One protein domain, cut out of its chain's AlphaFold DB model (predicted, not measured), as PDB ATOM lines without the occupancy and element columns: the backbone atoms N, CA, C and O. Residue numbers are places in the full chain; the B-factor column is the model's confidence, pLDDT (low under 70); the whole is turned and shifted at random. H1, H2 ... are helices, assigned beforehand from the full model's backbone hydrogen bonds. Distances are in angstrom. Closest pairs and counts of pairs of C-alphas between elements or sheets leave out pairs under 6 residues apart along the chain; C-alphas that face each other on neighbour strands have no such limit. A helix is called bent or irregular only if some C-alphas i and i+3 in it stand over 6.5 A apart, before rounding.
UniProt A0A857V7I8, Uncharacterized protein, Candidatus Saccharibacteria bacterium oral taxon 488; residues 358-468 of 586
ATOM      1  N   MET A 358     -10.194  37.081  28.876       58.03
ATOM      2  CA  MET A 358     -10.738  35.784  28.465       58.03
ATOM      3  C   MET A 358     -11.984  35.963  27.570       58.03
ATOM      4  O   MET A 358     -13.110  36.022  28.078       58.03
ATOM      5  N   THR A 359     -11.784  36.099  26.253       68.25
ATOM      6  CA  THR A 359     -12.858  36.306  25.272       68.25
ATOM      7  C   THR A 359     -13.657  35.022  25.081       68.25
ATOM      8  O   THR A 359     -13.223  33.927  25.450       68.25
ATOM      9  N   LYS A 360     -14.864  35.140  24.516       73.44
ATOM     10  CA  LYS A 360     -15.681  33.967  24.187       73.44
ATOM     11  C   LYS A 360     -14.963  33.066  23.175       73.44
ATOM     12  O   LYS A 360     -15.037  31.853  23.336       73.44
ATOM     13  N   GLU A 361     -14.244  33.636  22.200       74.25
ATOM     14  CA  GLU A 361     -13.466  32.838  21.244       74.25
ATOM     15  C   GLU A 361     -12.315  32.098  21.922       74.25
ATOM     16  O   GLU A 361     -12.147  30.909  21.677       74.25
ATOM     17  N   LEU A 362     -11.574  32.752  22.826       75.31
ATOM     18  CA  LEU A 362     -10.472  32.102  23.535       75.31
ATOM     19  C   LEU A 362     -10.970  30.948  24.416       75.31
ATOM     20  O   LEU A 362     -10.372  29.880  24.417       75.31
ATOM     21  N   ARG A 363     -12.109  31.110  25.104       75.62
ATOM     22  CA  ARG A 363     -12.739  30.013  25.867       75.62
ATOM     23  C   ARG A 363     -13.122  28.835  24.977       75.62
ATOM     24  O   ARG A 363     -12.905  27.692  25.357       75.62
ATOM     25  N   GLN A 364     -13.694  29.116  23.808       79.88
ATOM     26  CA  GLN A 364     -14.088  28.081  22.855       79.88
ATOM     27  C   GLN A 364     -12.876  27.372  22.252       79.88
ATOM     28  O   GLN A 364     -12.910  26.157  22.104       79.88
ATOM     29  N   ALA A 365     -11.804  28.105  21.947       76.50
ATOM     30  CA  ALA A 365     -10.555  27.532  21.461       76.50
ATOM     31  C   ALA A 365      -9.888  26.652  22.529       76.50
ATOM     32  O   ALA A 365      -9.462  25.544  22.219       76.50
ATOM     33  N   ILE A 366      -9.878  27.090  23.794       74.44
ATOM     34  CA  ILE A 366      -9.404  26.281  24.926       74.44
ATOM     35  C   ILE A 366     -10.226  24.991  25.034       74.44
ATOM     36  O   ILE A 366      -9.655  23.906  25.015       74.44
ATOM     37  N   ASP A 367     -11.558  25.080  25.080       78.38
ATOM     38  CA  ASP A 367     -12.418  23.893  25.180       78.38
ATOM     39  C   ASP A 367     -12.259  22.962  23.960       78.38
ATOM     40  O   ASP A 367     -12.240  21.744  24.122       78.38
ATOM     41  N   ALA A 368     -12.066  23.506  22.751       77.56
ATOM     42  CA  ALA A 368     -11.800  22.723  21.543       77.56
ATOM     43  C   ALA A 368     -10.456  21.978  21.610       77.56
ATOM     44  O   ALA A 368     -10.390  20.810  21.234       77.56
ATOM     45  N   ARG A 369      -9.404  22.615  22.140       77.69
ATOM     46  CA  ARG A 369      -8.096  21.976  22.365       77.69
ATOM     47  C   ARG A 369      -8.159  20.873  23.411       77.69
ATOM     48  O   ARG A 369      -7.560  19.811  23.231       77.69
ATOM     49  N   ILE A 370      -8.911  21.098  24.486       71.38
ATOM     50  CA  ILE A 370      -9.148  20.073  25.506       71.38
ATOM     51  C   ILE A 370      -9.939  18.915  24.887       71.38
ATOM     52  O   ILE A 370      -9.577  17.769  25.111       71.38
ATOM     53  N   ALA A 371     -10.959  19.180  24.067       72.06
ATOM     54  CA  ALA A 371     -11.757  18.136  23.419       72.06
ATOM     55  C   ALA A 371     -10.979  17.351  22.348       72.06
ATOM     56  O   ALA A 371     -11.205  16.156  22.182       72.06
ATOM     57  N   GLU A 372     -10.047  17.996  21.640       69.75
ATOM     58  CA  GLU A 372      -9.148  17.350  20.672       69.75
ATOM     59  C   GLU A 372      -8.216  16.341  21.356       69.75
ATOM     60  O   GLU A 372      -7.952  15.260  20.829       69.75
ATOM     61  N   THR A 373      -7.727  16.693  22.545       60.19
ATOM     62  CA  THR A 373      -6.749  15.891  23.287       60.19
ATOM     63  C   THR A 373      -7.390  14.902  24.261       60.19
ATOM     64  O   THR A 373      -6.836  13.825  24.460       60.19
ATOM     65  N   ASN A 374      -8.554  15.242  24.821       64.50
ATOM     66  CA  ASN A 374      -9.271  14.496  25.858       64.50
ATOM     67  C   ASN A 374     -10.798  14.471  25.582       64.50
ATOM     68  O   ASN A 374     -11.589  15.058  26.334       64.50
ATOM     69  N   PRO A 375     -11.255  13.837  24.485       67.19
ATOM     70  CA  PRO A 375     -12.665  13.854  24.082       67.19
ATOM     71  C   PRO A 375     -13.597  13.195  25.111       67.19
ATOM     72  O   PRO A 375     -14.741  13.616  25.276       67.19
ATOM     73  N   GLU A 376     -13.115  12.191  25.845       68.12
ATOM     74  CA  GLU A 376     -13.862  11.490  26.898       68.12
ATOM     75  C   GLU A 376     -14.275  12.377  28.079       68.12
ATOM     76  O   GLU A 376     -15.249  12.058  28.767       68.12
ATOM     77  N   LEU A 377     -13.591  13.505  28.300       69.38
ATOM     78  CA  LEU A 377     -13.964  14.458  29.349       69.38
ATOM     79  C   LEU A 377     -15.273  15.189  29.027       69.38
ATOM     80  O   LEU A 377     -15.978  15.600  29.948       69.38
ATOM     81  N   PHE A 378     -15.618  15.302  27.741       69.25
ATOM     82  CA  PHE A 378     -16.825  15.969  27.245       69.25
ATOM     83  C   PHE A 378     -17.962  15.001  26.900       69.25
ATOM     84  O   PHE A 378     -19.009  15.437  26.427       69.25
ATOM     85  N   MET A 379     -17.779  13.694  27.107       64.31
ATOM     86  CA  MET A 379     -18.841  12.718  26.869       64.31
ATOM     87  C   MET A 379     -19.944  12.843  27.926       64.31
ATOM     88  O   MET A 379     -19.666  12.815  29.128       64.31
ATOM     89  N   ASP A 380     -21.199  12.904  27.479       56.88
ATOM     90  CA  ASP A 380     -22.362  12.854  28.365       56.88
ATOM     91  C   ASP A 380     -22.410  11.498  29.083       56.88
ATOM     92  O   ASP A 380     -22.593  10.444  28.468       56.88
ATOM     93  N   GLN A 381     -22.228  11.515  30.403       57.03
ATOM     94  CA  GLN A 381     -22.367  10.328  31.245       57.03
ATOM     95  C   GLN A 381     -23.747  10.323  31.905       57.03
ATOM     96  O   GLN A 381     -24.159  11.307  32.526       57.03
ATOM     97  N   GLU A 382     -24.456   9.195  31.828       54.47
ATOM     98  CA  GLU A 382     -25.699   9.003  32.574       54.47
ATOM     99  C   GLU A 382     -25.409   9.029  34.084       54.47
ATOM    100  O   GLU A 382     -24.911   8.069  34.675       54.47
ATOM    101  N   THR A 383     -25.719  10.151  34.729       55.75
ATOM    102  CA  THR A 383     -25.610  10.324  36.191       55.75
ATOM    103  C   THR A 383     -26.896   9.963  36.931       55.75
ATOM    104  O   THR A 383     -26.976  10.095  38.159       55.75
ATOM    105  N   ASN A 384     -27.919   9.531  36.192       56.81
ATOM    106  CA  ASN A 384     -29.161   9.046  36.764       56.81
ATOM    107  C   ASN A 384     -28.936   7.683  37.397       56.81
ATOM    108  O   ASN A 384     -28.298   6.807  36.820       56.81
ATOM    109  N   ILE A 385     -29.500   7.507  38.592       54.62
ATOM    110  CA  ILE A 385     -29.278   6.301  39.387       54.62
ATOM    111  C   ILE A 385     -29.791   5.041  38.660       54.62
ATOM    112  O   ILE A 385     -29.255   3.952  38.862       54.62
ATOM    113  N   MET A 386     -30.725   5.204  37.713       51.41
ATOM    114  CA  MET A 386     -31.401   4.099  37.026       51.41
ATOM    115  C   MET A 386     -31.553   4.223  35.497       51.41
ATOM    116  O   MET A 386     -32.338   3.467  34.946       51.41
ATOM    117  N   GLY A 387     -30.787   5.083  34.806       43.59
ATOM    118  CA  GLY A 387     -30.828   5.215  33.332       43.59
ATOM    119  C   GLY A 387     -32.149   5.787  32.776       43.59
ATOM    120  O   GLY A 387     -33.224   5.296  33.091       43.59
ATOM    121  N   GLY A 388     -32.073   6.836  31.945       40.41
ATOM    122  CA  GLY A 388     -33.196   7.401  31.166       40.41
ATOM    123  C   GLY A 388     -34.392   8.032  31.920       40.41
ATOM    124  O   GLY A 388     -34.995   7.400  32.779       40.41
ATOM    125  N   ASP A 389     -34.729   9.285  31.562       38.47
ATOM    126  CA  ASP A 389     -36.006  10.058  31.619       38.47
ATOM    127  C   ASP A 389     -37.125   9.749  32.640       38.47
ATOM    128  O   ASP A 389     -38.256  10.220  32.510       38.47
ATOM    129  N   THR A 390     -36.848   9.022  33.710       40.09
ATOM    130  CA  THR A 390     -37.828   8.674  34.730       40.09
ATOM    131  C   THR A 390     -37.532   9.472  35.990       40.09
ATOM    132  O   THR A 390     -36.555   9.257  36.705       40.09
ATOM    133  N   ASN A 391     -38.393  10.456  36.241       45.34
ATOM    134  CA  ASN A 391     -38.395  11.276  37.443       45.34
ATOM    135  C   ASN A 391     -38.786  10.405  38.654       45.34
ATOM    136  O   ASN A 391     -39.949  10.368  39.054       45.34
ATOM    137  N   TRP A 392     -37.832   9.639  39.192       48.31
ATOM    138  CA  TRP A 392     -38.033   8.794  40.369       48.31
ATOM    139  C   TRP A 392     -37.807   9.562  41.670       48.31
ATOM    140  O   TRP A 392     -36.773  10.197  41.893       48.31
ATOM    141  N   ASN A 393     -38.781   9.428  42.565       54.31
ATOM    142  CA  ASN A 393     -38.795   9.991  43.907       54.31
ATOM    143  C   ASN A 393     -38.201   8.979  44.902       54.31
ATOM    144  O   ASN A 393     -38.932   8.401  45.702       54.31
ATOM    145  N   ILE A 394     -36.890   8.710  44.811       61.75
ATOM    146  CA  ILE A 394     -36.197   7.825  45.764       61.75
ATOM    147  C   ILE A 394     -36.373   8.405  47.180       61.75
ATOM    148  O   ILE A 394     -35.980   9.560  47.403       61.75
ATOM    149  N   PRO A 395     -36.924   7.643  48.146       69.75
ATOM    150  CA  PRO A 395     -36.981   8.071  49.535       69.75
ATOM    151  C   PRO A 395     -35.582   8.423  50.040       69.75
ATOM    152  O   PRO A 395     -34.608   7.729  49.759       69.75
ATOM    153  N   ARG A 396     -35.456   9.519  50.794       84.12
ATOM    154  CA  ARG A 396     -34.159   9.924  51.361       84.12
ATOM    155  C   ARG A 396     -33.600   8.777  52.191       84.12
ATOM    156  O   ARG A 396     -34.296   8.339  53.092       84.12
ATOM    157  N   ILE A 397     -32.359   8.358  51.970       83.50
ATOM    158  CA  ILE A 397     -31.708   7.250  52.690       83.50
ATOM    159  C   ILE A 397     -30.868   7.812  53.842       83.50
ATOM    160  O   ILE A 397     -30.297   8.906  53.733       83.50
ATOM    161  N   HIS A 398     -30.816   7.103  54.975       89.12
ATOM    162  CA  HIS A 398     -30.021   7.533  56.122       89.12
ATOM    163  C   HIS A 398     -28.521   7.547  55.780       89.12
ATOM    164  O   HIS A 398     -27.995   6.589  55.218       89.12
ATOM    165  N   VAL A 399     -27.812   8.626  56.129       87.88
ATOM    166  CA  VAL A 399     -26.383   8.802  55.791       87.88
ATOM    167  C   VAL A 399     -25.494   7.686  56.333       87.88
ATOM    168  O   VAL A 399     -24.540   7.309  55.664       87.88
ATOM    169  N   ASP A 400     -25.815   7.134  57.503       87.69
ATOM    170  CA  ASP A 400     -25.039   6.033  58.085       87.69
ATOM    171  C   ASP A 400     -25.210   4.726  57.307       87.69
ATOM    172  O   ASP A 400     -24.255   3.965  57.205       87.69
ATOM    173  N   ASP A 401     -26.380   4.481  56.709       84.19
ATOM    174  CA  ASP A 401     -26.582   3.317  55.836       84.19
ATOM    175  C   ASP A 401     -25.857   3.502  54.509       84.19
ATOM    176  O   ASP A 401     -25.175   2.595  54.042       84.19
ATOM    177  N   LEU A 402     -25.914   4.710  53.944       83.88
ATOM    178  CA  LEU A 402     -25.132   5.038  52.755       83.88
ATOM    179  C   LEU A 402     -23.632   4.884  53.017       83.88
ATOM    180  O   LEU A 402     -22.936   4.308  52.194       83.88
ATOM    181  N   ARG A 403     -23.124   5.343  54.164       87.00
ATOM    182  CA  ARG A 403     -21.713   5.163  54.544       87.00
ATOM    183  C   ARG A 403     -21.366   3.706  54.812       87.00
ATOM    184  O   ARG A 403     -20.270   3.285  54.467       87.00
ATOM    185  N   HIS A 404     -22.283   2.943  55.401       85.00
ATOM    186  CA  HIS A 404     -22.076   1.523  55.662       85.00
ATOM    187  C   HIS A 404     -21.918   0.722  54.365       85.00
ATOM    188  O   HIS A 404     -20.985  -0.066  54.257       85.00
ATOM    189  N   TYR A 405     -22.788   0.959  53.378       79.69
ATOM    190  CA  TYR A 405     -22.813   0.189  52.131       79.69
ATOM    191  C   TYR A 405     -21.943   0.771  51.007       79.69
ATOM    192  O   TYR A 405     -21.391   0.018  50.212       79.69
ATOM    193  N   LEU A 406     -21.805   2.098  50.924       78.00
ATOM    194  CA  LEU A 406     -21.087   2.786  49.840       78.00
ATOM    195  C   LEU A 406     -19.734   3.368  50.286       78.00
ATOM    196  O   LEU A 406     -18.962   3.848  49.452       78.00
ATOM    197  N   GLY A 407     -19.436   3.384  51.589       85.81
ATOM    198  CA  GLY A 407     -18.223   4.004  52.122       85.81
ATOM    199  C   GLY A 407     -18.109   5.474  51.712       85.81
ATOM    200  O   GLY A 407     -19.029   6.272  51.909       85.81
ATOM    201  N   ASN A 408     -16.984   5.824  51.085       81.06
ATOM    202  CA  ASN A 408     -16.692   7.187  50.633       81.06
ATOM    203  C   ASN A 408     -17.611   7.662  49.492       81.06
ATOM    204  O   ASN A 408     -17.815   8.866  49.341       81.06
ATOM    205  N   LEU A 409     -18.221   6.741  48.731       76.81
ATOM    206  CA  LEU A 409     -19.169   7.077  47.659       76.81
ATOM    207  C   LEU A 409     -20.498   7.638  48.200       76.81
ATOM    208  O   LEU A 409     -21.282   8.221  47.454       76.81
ATOM    209  N   ALA A 410     -20.758   7.528  49.508       80.56
ATOM    210  CA  ALA A 410     -21.931   8.125  50.146       80.56
ATOM    211  C   ALA A 410     -21.979   9.661  50.011       80.56
ATOM    212  O   ALA A 410     -23.060  10.261  50.049       80.56
ATOM    213  N   GLU A 411     -20.822  10.310  49.855       83.56
ATOM    214  CA  GLU A 411     -20.736  11.757  49.629       83.56
ATOM    215  C   GLU A 411     -21.118  12.158  48.195       83.56
ATOM    216  O   GLU A 411     -21.488  13.307  47.947       83.56
ATOM    217  N   ASP A 412     -21.147  11.189  47.277       79.69
ATOM    218  CA  ASP A 412     -21.486  11.384  45.865       79.69
ATOM    219  C   ASP A 412     -22.987  11.264  45.584       79.69
ATOM    220  O   ASP A 412     -23.462  11.590  44.491       79.69
ATOM    221  N   ILE A 413     -23.751  10.856  46.599       79.25
ATOM    222  CA  ILE A 413     -25.208  10.867  46.586       79.25
ATOM    223  C   ILE A 413     -25.705  12.298  46.887       79.25
ATOM    224  O   ILE A 413     -25.365  12.873  47.926       79.25
ATOM    225  N   PRO A 414     -26.548  12.905  46.028       78.44
ATOM    226  CA  PRO A 414     -27.077  14.248  46.240       78.44
ATOM    227  C   PRO A 414     -27.796  14.386  47.577       78.44
ATOM    228  O   PRO A 414     -28.508  13.485  48.018       78.44
ATOM    229  N   ALA A 415     -27.676  15.557  48.204       80.69
ATOM    230  CA  ALA A 415     -28.316  15.845  49.489       80.69
ATOM    231  C   ALA A 415     -29.843  15.621  49.476       80.69
ATOM    232  O   ALA A 415     -30.405  15.224  50.495       80.69
ATOM    233  N   ALA A 416     -30.487  15.800  48.317       79.81
ATOM    234  CA  ALA A 416     -31.908  15.527  48.112       79.81
ATOM    235  C   ALA A 416     -32.307  14.069  48.407       79.81
ATOM    236  O   ALA A 416     -33.450  13.832  48.772       79.81
ATOM    237  N   TYR A 417     -31.366  13.122  48.325       80.19
ATOM    238  CA  TYR A 417     -31.582  11.693  48.583       80.19
ATOM    239  C   TYR A 417     -30.931  11.213  49.888       80.19
ATOM    240  O   TYR A 417     -30.912  10.018  50.167       80.19
ATOM    241  N   ARG A 418     -30.405  12.129  50.713       84.12
ATOM    242  CA  ARG A 418     -29.744  11.813  51.990       84.12
ATOM    243  C   ARG A 418     -30.504  12.414  53.155       84.12
ATOM    244  O   ARG A 418     -30.931  13.565  53.075       84.12
ATOM    245  N   ARG A 419     -30.619  11.705  54.274       86.06
ATOM    246  CA  ARG A 419     -31.128  12.250  55.545       86.06
ATOM    247  C   ARG A 419     -30.218  11.878  56.711       86.06
ATOM    248  O   ARG A 419     -29.604  10.821  56.708       86.06
ATOM    249  N   ARG A 420     -30.123  12.772  57.698       86.00
ATOM    250  CA  ARG A 420     -29.295  12.601  58.911       86.00
ATOM    251  C   ARG A 420     -30.106  12.201  60.144       86.00
ATOM    252  O   ARG A 420     -29.559  12.111  61.233       86.00
ATOM    253  N   THR A 421     -31.418  12.083  59.985       78.50
ATOM    254  CA  THR A 421     -32.374  11.859  61.064       78.50
ATOM    255  C   THR A 421     -33.357  10.769  60.654       78.50
ATOM    256  O   THR A 421     -33.580  10.528  59.462       78.50
ATOM    257  N   GLY A 422     -33.968  10.125  61.646       79.50
ATOM    258  CA  GLY A 422     -34.864   8.990  61.438       79.50
ATOM    259  C   GLY A 422     -34.153   7.648  61.587       79.50
ATOM    260  O   GLY A 422     -32.987   7.586  61.969       79.50
ATOM    261  N   LYS A 423     -34.886   6.561  61.343       80.44
ATOM    262  CA  LYS A 423     -34.345   5.204  61.480       80.44
ATOM    263  C   LYS A 423     -33.360   4.896  60.349       80.44
ATOM    264  O   LYS A 423     -33.464   5.452  59.261       80.44
ATOM    265  N   ARG A 424     -32.418   3.999  60.619       83.75
ATOM    266  CA  ARG A 424     -31.614   3.332  59.593       83.75
ATOM    267  C   ARG A 424     -32.482   2.241  58.971       83.75
ATOM    268  O   ARG A 424     -32.884   1.325  59.683       83.75
ATOM    269  N   ASP A 425     -32.901   2.437  57.728       81.00
ATOM    270  CA  ASP A 425     -34.005   1.701  57.095       81.00
ATOM    271  C   ASP A 425     -33.772   1.438  55.602       81.00
ATOM    272  O   ASP A 425     -34.726   1.276  54.846       81.00
ATOM    273  N   ILE A 426     -32.511   1.381  55.164       82.69
ATOM    274  CA  ILE A 426     -32.182   1.122  53.755       82.69
ATOM    275  C   ILE A 426     -32.788  -0.190  53.226       82.69
ATOM    276  O   ILE A 426     -33.183  -0.231  52.067       82.69
ATOM    277  N   ASP A 427     -32.951  -1.214  54.071       80.25
ATOM    278  CA  ASP A 427     -33.650  -2.457  53.718       80.25
ATOM    279  C   ASP A 427     -35.137  -2.210  53.413       80.25
ATOM    280  O   ASP A 427     -35.680  -2.738  52.445       80.25
ATOM    281  N   THR A 428     -35.795  -1.367  54.216       82.44
ATOM    282  CA  THR A 428     -37.191  -0.961  54.002       82.44
ATOM    283  C   THR A 428     -37.316  -0.118  52.741       82.44
ATOM    284  O   THR A 428     -38.206  -0.364  51.936       82.44
ATOM    285  N   VAL A 429     -36.385   0.813  52.517       82.06
ATOM    286  CA  VAL A 429     -36.350   1.623  51.293       82.06
ATOM    287  C   VAL A 429     -36.130   0.741  50.060       82.06
ATOM    288  O   VAL A 429     -36.804   0.936  49.055       82.06
ATOM    289  N   ALA A 430     -35.241  -0.256  50.122       81.12
ATOM    290  CA  ALA A 430     -35.024  -1.202  49.027       81.12
ATOM    291  C   ALA A 430     -36.309  -1.984  48.695       81.12
ATOM    292  O   ALA A 430     -36.694  -2.080  47.531       81.12
ATOM    293  N   GLN A 431     -37.018  -2.472  49.717       80.19
ATOM    294  CA  GLN A 431     -38.290  -3.184  49.548       80.19
ATOM    295  C   GLN A 431     -39.401  -2.286  48.984       80.19
ATOM    296  O   GLN A 431     -40.106  -2.691  48.062       80.19
ATOM    297  N   GLU A 432     -39.541  -1.056  49.489       79.69
ATOM    298  CA  GLU A 432     -40.500  -0.058  48.979       79.69
ATOM    299  C   GLU A 432     -40.239   0.300  47.511       79.69
ATOM    300  O   GLU A 432     -41.166   0.613  46.763       79.69
ATOM    301  N   MET A 433     -38.979   0.209  47.089       74.50
ATOM    302  CA  MET A 433     -38.538   0.441  45.717       74.50
ATOM    303  C   MET A 433     -38.666  -0.804  44.819       74.50
ATOM    304  O   MET A 433     -38.290  -0.752  43.650       74.50
ATOM    305  N   GLY A 434     -39.220  -1.908  45.334       76.31
ATOM    306  CA  GLY A 434     -39.478  -3.135  44.574       76.31
ATOM    307  C   GLY A 434     -38.263  -4.049  44.410       76.31
ATOM    308  O   GLY A 434     -38.255  -4.888  43.510       76.31
ATOM    309  N   TYR A 435     -37.233  -3.895  45.245       77.50
ATOM    310  CA  TYR A 435     -36.078  -4.789  45.249       77.50
ATOM    311  C   TYR A 435     -36.296  -5.939  46.223       77.50
ATOM    312  O   TYR A 435     -36.472  -5.733  47.422       77.50
ATOM    313  N   ASP A 436     -36.187  -7.161  45.705       71.31
ATOM    314  CA  ASP A 436     -36.271  -8.386  46.508       71.31
ATOM    315  C   ASP A 436     -35.025  -8.606  47.387       71.31
ATOM    316  O   ASP A 436     -35.077  -9.329  48.381       71.31
ATOM    317  N   ASN A 437     -33.892  -7.993  47.019       72.38
ATOM    318  CA  ASN A 437     -32.632  -8.042  47.758       72.38
ATOM    319  C   ASN A 437     -31.967  -6.655  47.781       72.38
ATOM    320  O   ASN A 437     -31.796  -6.023  46.731       72.38
ATOM    321  N   ILE A 438     -31.537  -6.233  48.972       76.31
ATOM    322  CA  ILE A 438     -30.777  -5.003  49.198       76.31
ATOM    323  C   ILE A 438     -29.499  -4.936  48.357       76.31
ATOM    324  O   ILE A 438     -29.158  -3.856  47.882       76.31
ATOM    325  N   ASP A 439     -28.830  -6.060  48.087       74.88
ATOM    326  CA  ASP A 439     -27.564  -6.057  47.340       74.88
ATOM    327  C   ASP A 439     -27.716  -5.436  45.945       74.88
ATOM    328  O   ASP A 439     -26.867  -4.670  45.490       74.88
ATOM    329  N   ARG A 440     -28.838  -5.721  45.269       71.94
ATOM    330  CA  ARG A 440     -29.124  -5.189  43.931       71.94
ATOM    331  C   ARG A 440     -29.434  -3.692  43.975       71.94
ATOM    332  O   ARG A 440     -28.989  -2.952  43.103       71.94
ATOM    333  N   PHE A 441     -30.143  -3.252  45.012       78.00
ATOM    334  CA  PHE A 441     -30.428  -1.840  45.252       78.00
ATOM    335  C   PHE A 441     -29.145  -1.048  45.548       78.00
ATOM    336  O   PHE A 441     -28.898   0.006  44.962       78.00
ATOM    337  N   VAL A 442     -28.277  -1.592  46.404       79.31
ATOM    338  CA  VAL A 442     -26.971  -1.008  46.737       79.31
ATOM    339  C   VAL A 442     -26.063  -0.954  45.509       79.31
ATOM    340  O   VAL A 442     -25.415   0.067  45.292       79.31
ATOM    341  N   GLN A 443     -26.054  -1.989  44.666       75.94
ATOM    342  CA  GLN A 443     -25.257  -2.009  43.437       75.94
ATOM    343  C   GLN A 443     -25.637  -0.870  42.476       75.94
ATOM    344  O   GLN A 443     -24.767  -0.263  41.845       75.94
ATOM    345  N   GLU A 444     -26.921  -0.541  42.369       73.56
ATOM    346  CA  GLU A 444     -27.387   0.548  41.510       73.56
ATOM    347  C   GLU A 444     -27.105   1.926  42.114       73.56
ATOM    348  O   GLU A 444     -26.649   2.824  41.398       73.56
ATOM    349  N   LEU A 445     -27.253   2.077  43.436       74.12
ATOM    350  CA  LEU A 445     -26.795   3.268  44.157       74.12
ATOM    351  C   LEU A 445     -25.289   3.491  43.974       74.12
ATOM    352  O   LEU A 445     -24.861   4.620  43.722       74.12
ATOM    353  N   GLN A 446     -24.494   2.422  44.046       75.56
ATOM    354  CA  GLN A 446     -23.052   2.463  43.841       75.56
ATOM    355  C   GLN A 446     -22.707   2.883  42.408       75.56
ATOM    356  O   GLN A 446     -21.978   3.857  42.222       75.56
ATOM    357  N   ARG A 447     -23.289   2.231  41.394       71.69
ATOM    358  CA  ARG A 447     -23.073   2.573  39.975       71.69
ATOM    359  C   ARG A 447     -23.348   4.054  39.700       71.69
ATOM    360  O   ARG A 447     -22.623   4.711  38.952       71.69
ATOM    361  N   ALA A 448     -24.396   4.584  40.316       70.56
ATOM    362  CA  ALA A 448     -24.795   5.968  40.157       70.56
ATOM    363  C   ALA A 448     -23.882   6.966  40.872       70.56
ATOM    364  O   ALA A 448     -23.554   8.016  40.314       70.56
ATOM    365  N   ALA A 449     -23.482   6.642  42.103       73.31
ATOM    366  CA  ALA A 449     -22.518   7.418  42.871       73.31
ATOM    367  C   ALA A 449     -21.182   7.503  42.121       73.31
ATOM    368  O   ALA A 449     -20.646   8.593  41.937       73.31
ATOM    369  N   GLU A 450     -20.709   6.376  41.588       73.19
ATOM    370  CA  GLU A 450     -19.499   6.303  40.768       73.19
ATOM    371  C   GLU A 450     -19.619   7.121  39.476       73.19
ATOM    372  O   GLU A 450     -18.684   7.831  39.110       73.19
ATOM    373  N   SER A 451     -20.768   7.074  38.791       68.62
ATOM    374  CA  SER A 451     -21.008   7.892  37.593       68.62
ATOM    375  C   SER A 451     -20.955   9.390  37.909       68.62
ATOM    376  O   SER A 451     -20.276  10.165  37.239       68.62
ATOM    377  N   ARG A 452     -21.595   9.810  39.003       71.75
ATOM    378  CA  ARG A 452     -21.561  11.206  39.463       71.75
ATOM    379  C   ARG A 452     -20.172  11.648  39.891       71.75
ATOM    380  O   ARG A 452     -19.787  12.783  39.612       71.75
ATOM    381  N   ARG A 453     -19.429  10.768  40.555       76.75
ATOM    382  CA  ARG A 453     -18.042  11.014  40.928       76.75
ATOM    383  C   ARG A 453     -17.187  11.265  39.691       76.75
ATOM    384  O   ARG A 453     -16.554  12.315  39.634       76.75
ATOM    385  N   ARG A 454     -17.282  10.400  38.677       70.56
ATOM    386  CA  ARG A 454     -16.589  10.570  37.392       70.56
ATOM    387  C   ARG A 454     -16.945  11.887  36.706       70.56
ATOM    388  O   ARG A 454     -16.050  12.589  36.264       70.56
ATOM    389  N   VAL A 455     -18.217  12.289  36.681       72.12
ATOM    390  CA  VAL A 455     -18.607  13.590  36.103       72.12
ATOM    391  C   VAL A 455     -17.981  14.770  36.845       72.12
ATOM    392  O   VAL A 455     -17.544  15.734  36.215       72.12
ATOM    393  N   ARG A 456     -17.916  14.726  38.179       74.62
ATOM    394  CA  ARG A 456     -17.263  15.796  38.944       74.62
ATOM    395  C   ARG A 456     -15.751  15.803  38.748       74.62
ATOM    396  O   ARG A 456     -15.196  16.885  38.597       74.62
ATOM    397  N   GLU A 457     -15.120  14.634  38.725       76.94
ATOM    398  CA  GLU A 457     -13.687  14.479  38.448       76.94
ATOM    399  C   GLU A 457     -13.351  14.987  37.035       76.94
ATOM    400  O   GLU A 457     -12.464  15.823  36.887       76.94
ATOM    401  N   ASN A 458     -14.137  14.621  36.016       73.00
ATOM    402  CA  ASN A 458     -13.991  15.137  34.652       73.00
ATOM    403  C   ASN A 458     -14.140  16.661  34.600       73.00
ATOM    404  O   ASN A 458     -13.355  17.341  33.946       73.00
ATOM    405  N   LYS A 459     -15.126  17.222  35.311       73.81
ATOM    406  CA  LYS A 459     -15.320  18.675  35.372       73.81
ATOM    407  C   LYS A 459     -14.135  19.385  36.028       73.81
ATOM    408  O   LYS A 459     -13.707  20.421  35.529       73.81
ATOM    409  N   GLN A 460     -13.605  18.837  37.121       76.12
ATOM    410  CA  GLN A 460     -12.402  19.365  37.771       76.12
ATOM    411  C   GLN A 460     -11.206  19.315  36.822       76.12
ATOM    412  O   GLN A 460     -10.510  20.314  36.676       76.12
ATOM    413  N   MET A 461     -11.037  18.205  36.106       72.69
ATOM    414  CA  MET A 461      -9.968  18.037  35.129       72.69
ATOM    415  C   MET A 461     -10.088  19.029  33.965       72.69
ATOM    416  O   MET A 461      -9.097  19.638  33.579       72.69
ATOM    417  N   ILE A 462     -11.297  19.282  33.451       72.44
ATOM    418  CA  ILE A 462     -11.533  20.339  32.455       72.44
ATOM    419  C   ILE A 462     -11.148  21.715  33.022       72.44
ATOM    420  O   ILE A 462     -10.497  22.500  32.338       72.44
ATOM    421  N   ASP A 463     -11.520  22.023  34.266       70.50
ATOM    422  CA  ASP A 463     -11.205  23.311  34.896       70.50
ATOM    423  C   ASP A 463      -9.705  23.489  35.198       70.50
ATOM    424  O   ASP A 463      -9.213  24.621  35.209       70.50
ATOM    425  N   GLU A 464      -8.971  22.398  35.418       72.00
ATOM    426  CA  GLU A 464      -7.507  22.387  35.511       72.00
ATOM    427  C   GLU A 464      -6.860  22.585  34.137       72.00
ATOM    428  O   GLU A 464      -6.011  23.461  33.985       72.00
ATOM    429  N   LEU A 465      -7.319  21.861  33.113       67.31
ATOM    430  CA  LEU A 465      -6.810  21.977  31.743       67.31
ATOM    431  C   LEU A 465      -7.086  23.359  31.135       67.31
ATOM    432  O   LEU A 465      -6.263  23.890  30.395       67.31
ATOM    433  N   ARG A 466      -8.188  24.013  31.516       71.69
ATOM    434  CA  ARG A 466      -8.468  25.416  31.156       71.69
ATOM    435  C   ARG A 466      -7.459  26.413  31.723       71.69
ATOM    436  O   ARG A 466      -7.392  27.543  31.241       71.69
ATOM    437  N   LYS A 467      -6.725  26.030  32.768       71.00
ATOM    438  CA  LYS A 467      -5.672  26.836  33.394       71.00
ATOM    439  C   LYS A 467      -4.275  26.419  32.934       71.00
ATOM    440  O   LYS A 467      -3.318  27.087  33.320       71.00
ATOM    441  N   ASP A 468      -4.148  25.347  32.148       63.53
ATOM    442  CA  ASP A 468      -2.853  24.883  31.657       63.53
ATOM    443  C   ASP A 468      -2.252  25.945  30.706       63.53
ATOM    444  O   ASP A 468      -2.886  26.312  29.709       63.53
TER     445      ASP A 468
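What this domain is: This is residues 358 to 468 of the 586 residues of an uncharacterized protein of Candidatus Saccharibacteria bacterium oral taxon 488 (UniProt A0A857V7I8). One long helix, H5, is the spine of a rod, with H1 and H2 near its last residues, H3 packed on its residues 442 to 453 and H4 across its start. The 111 printed residues have five named helices, H1 to H5 in order, and no named strand: all helix. The whole is loose, with radius of gyration of the C-alphas 17.8 A and spans of 52 by 26 by 20 A.

How they stand to each other: H1, residues 360 to 373, is close to but not clearly touching H5, residues 438 to 465; their closest C-alphas, Ile 370 and Leu 465, are 6.9 A apart. H2, residues 375 to 378, touches H5, closest C-alphas Leu 377 and Asn 458, 5.3 A. H3, residues 399 to 412, irregular with C-alphas 405 and 408 9.4 A apart, touches H5, closest C-alphas Asp 412 and Ala 449, 5.1 A, the same way at a shallow tilt of 25 degrees. H4, residues 426 to 432, touches H5, closest C-alphas Ala 430 and Ile 438, 5.7 A, only just about perpendicular at 70.2 degrees. O i to N i+4 pairs are within hydrogen-bond range throughout H1, H4 and H5, and 5 of 10 in H3; H2 is too short for one.

Where its parts are: H1, 20.2 A, begins at C-alpha 360 (-15.681, 33.967, 24.187). H5, 40.1 A, ends at C-alpha 465 (-6.810, 21.977, 31.743).

The domain as a whole: The printed part has no cut. The links H2 to H3 and H3 to H4 are long. Residues 372 to 395 are among those with pLDDT under 70.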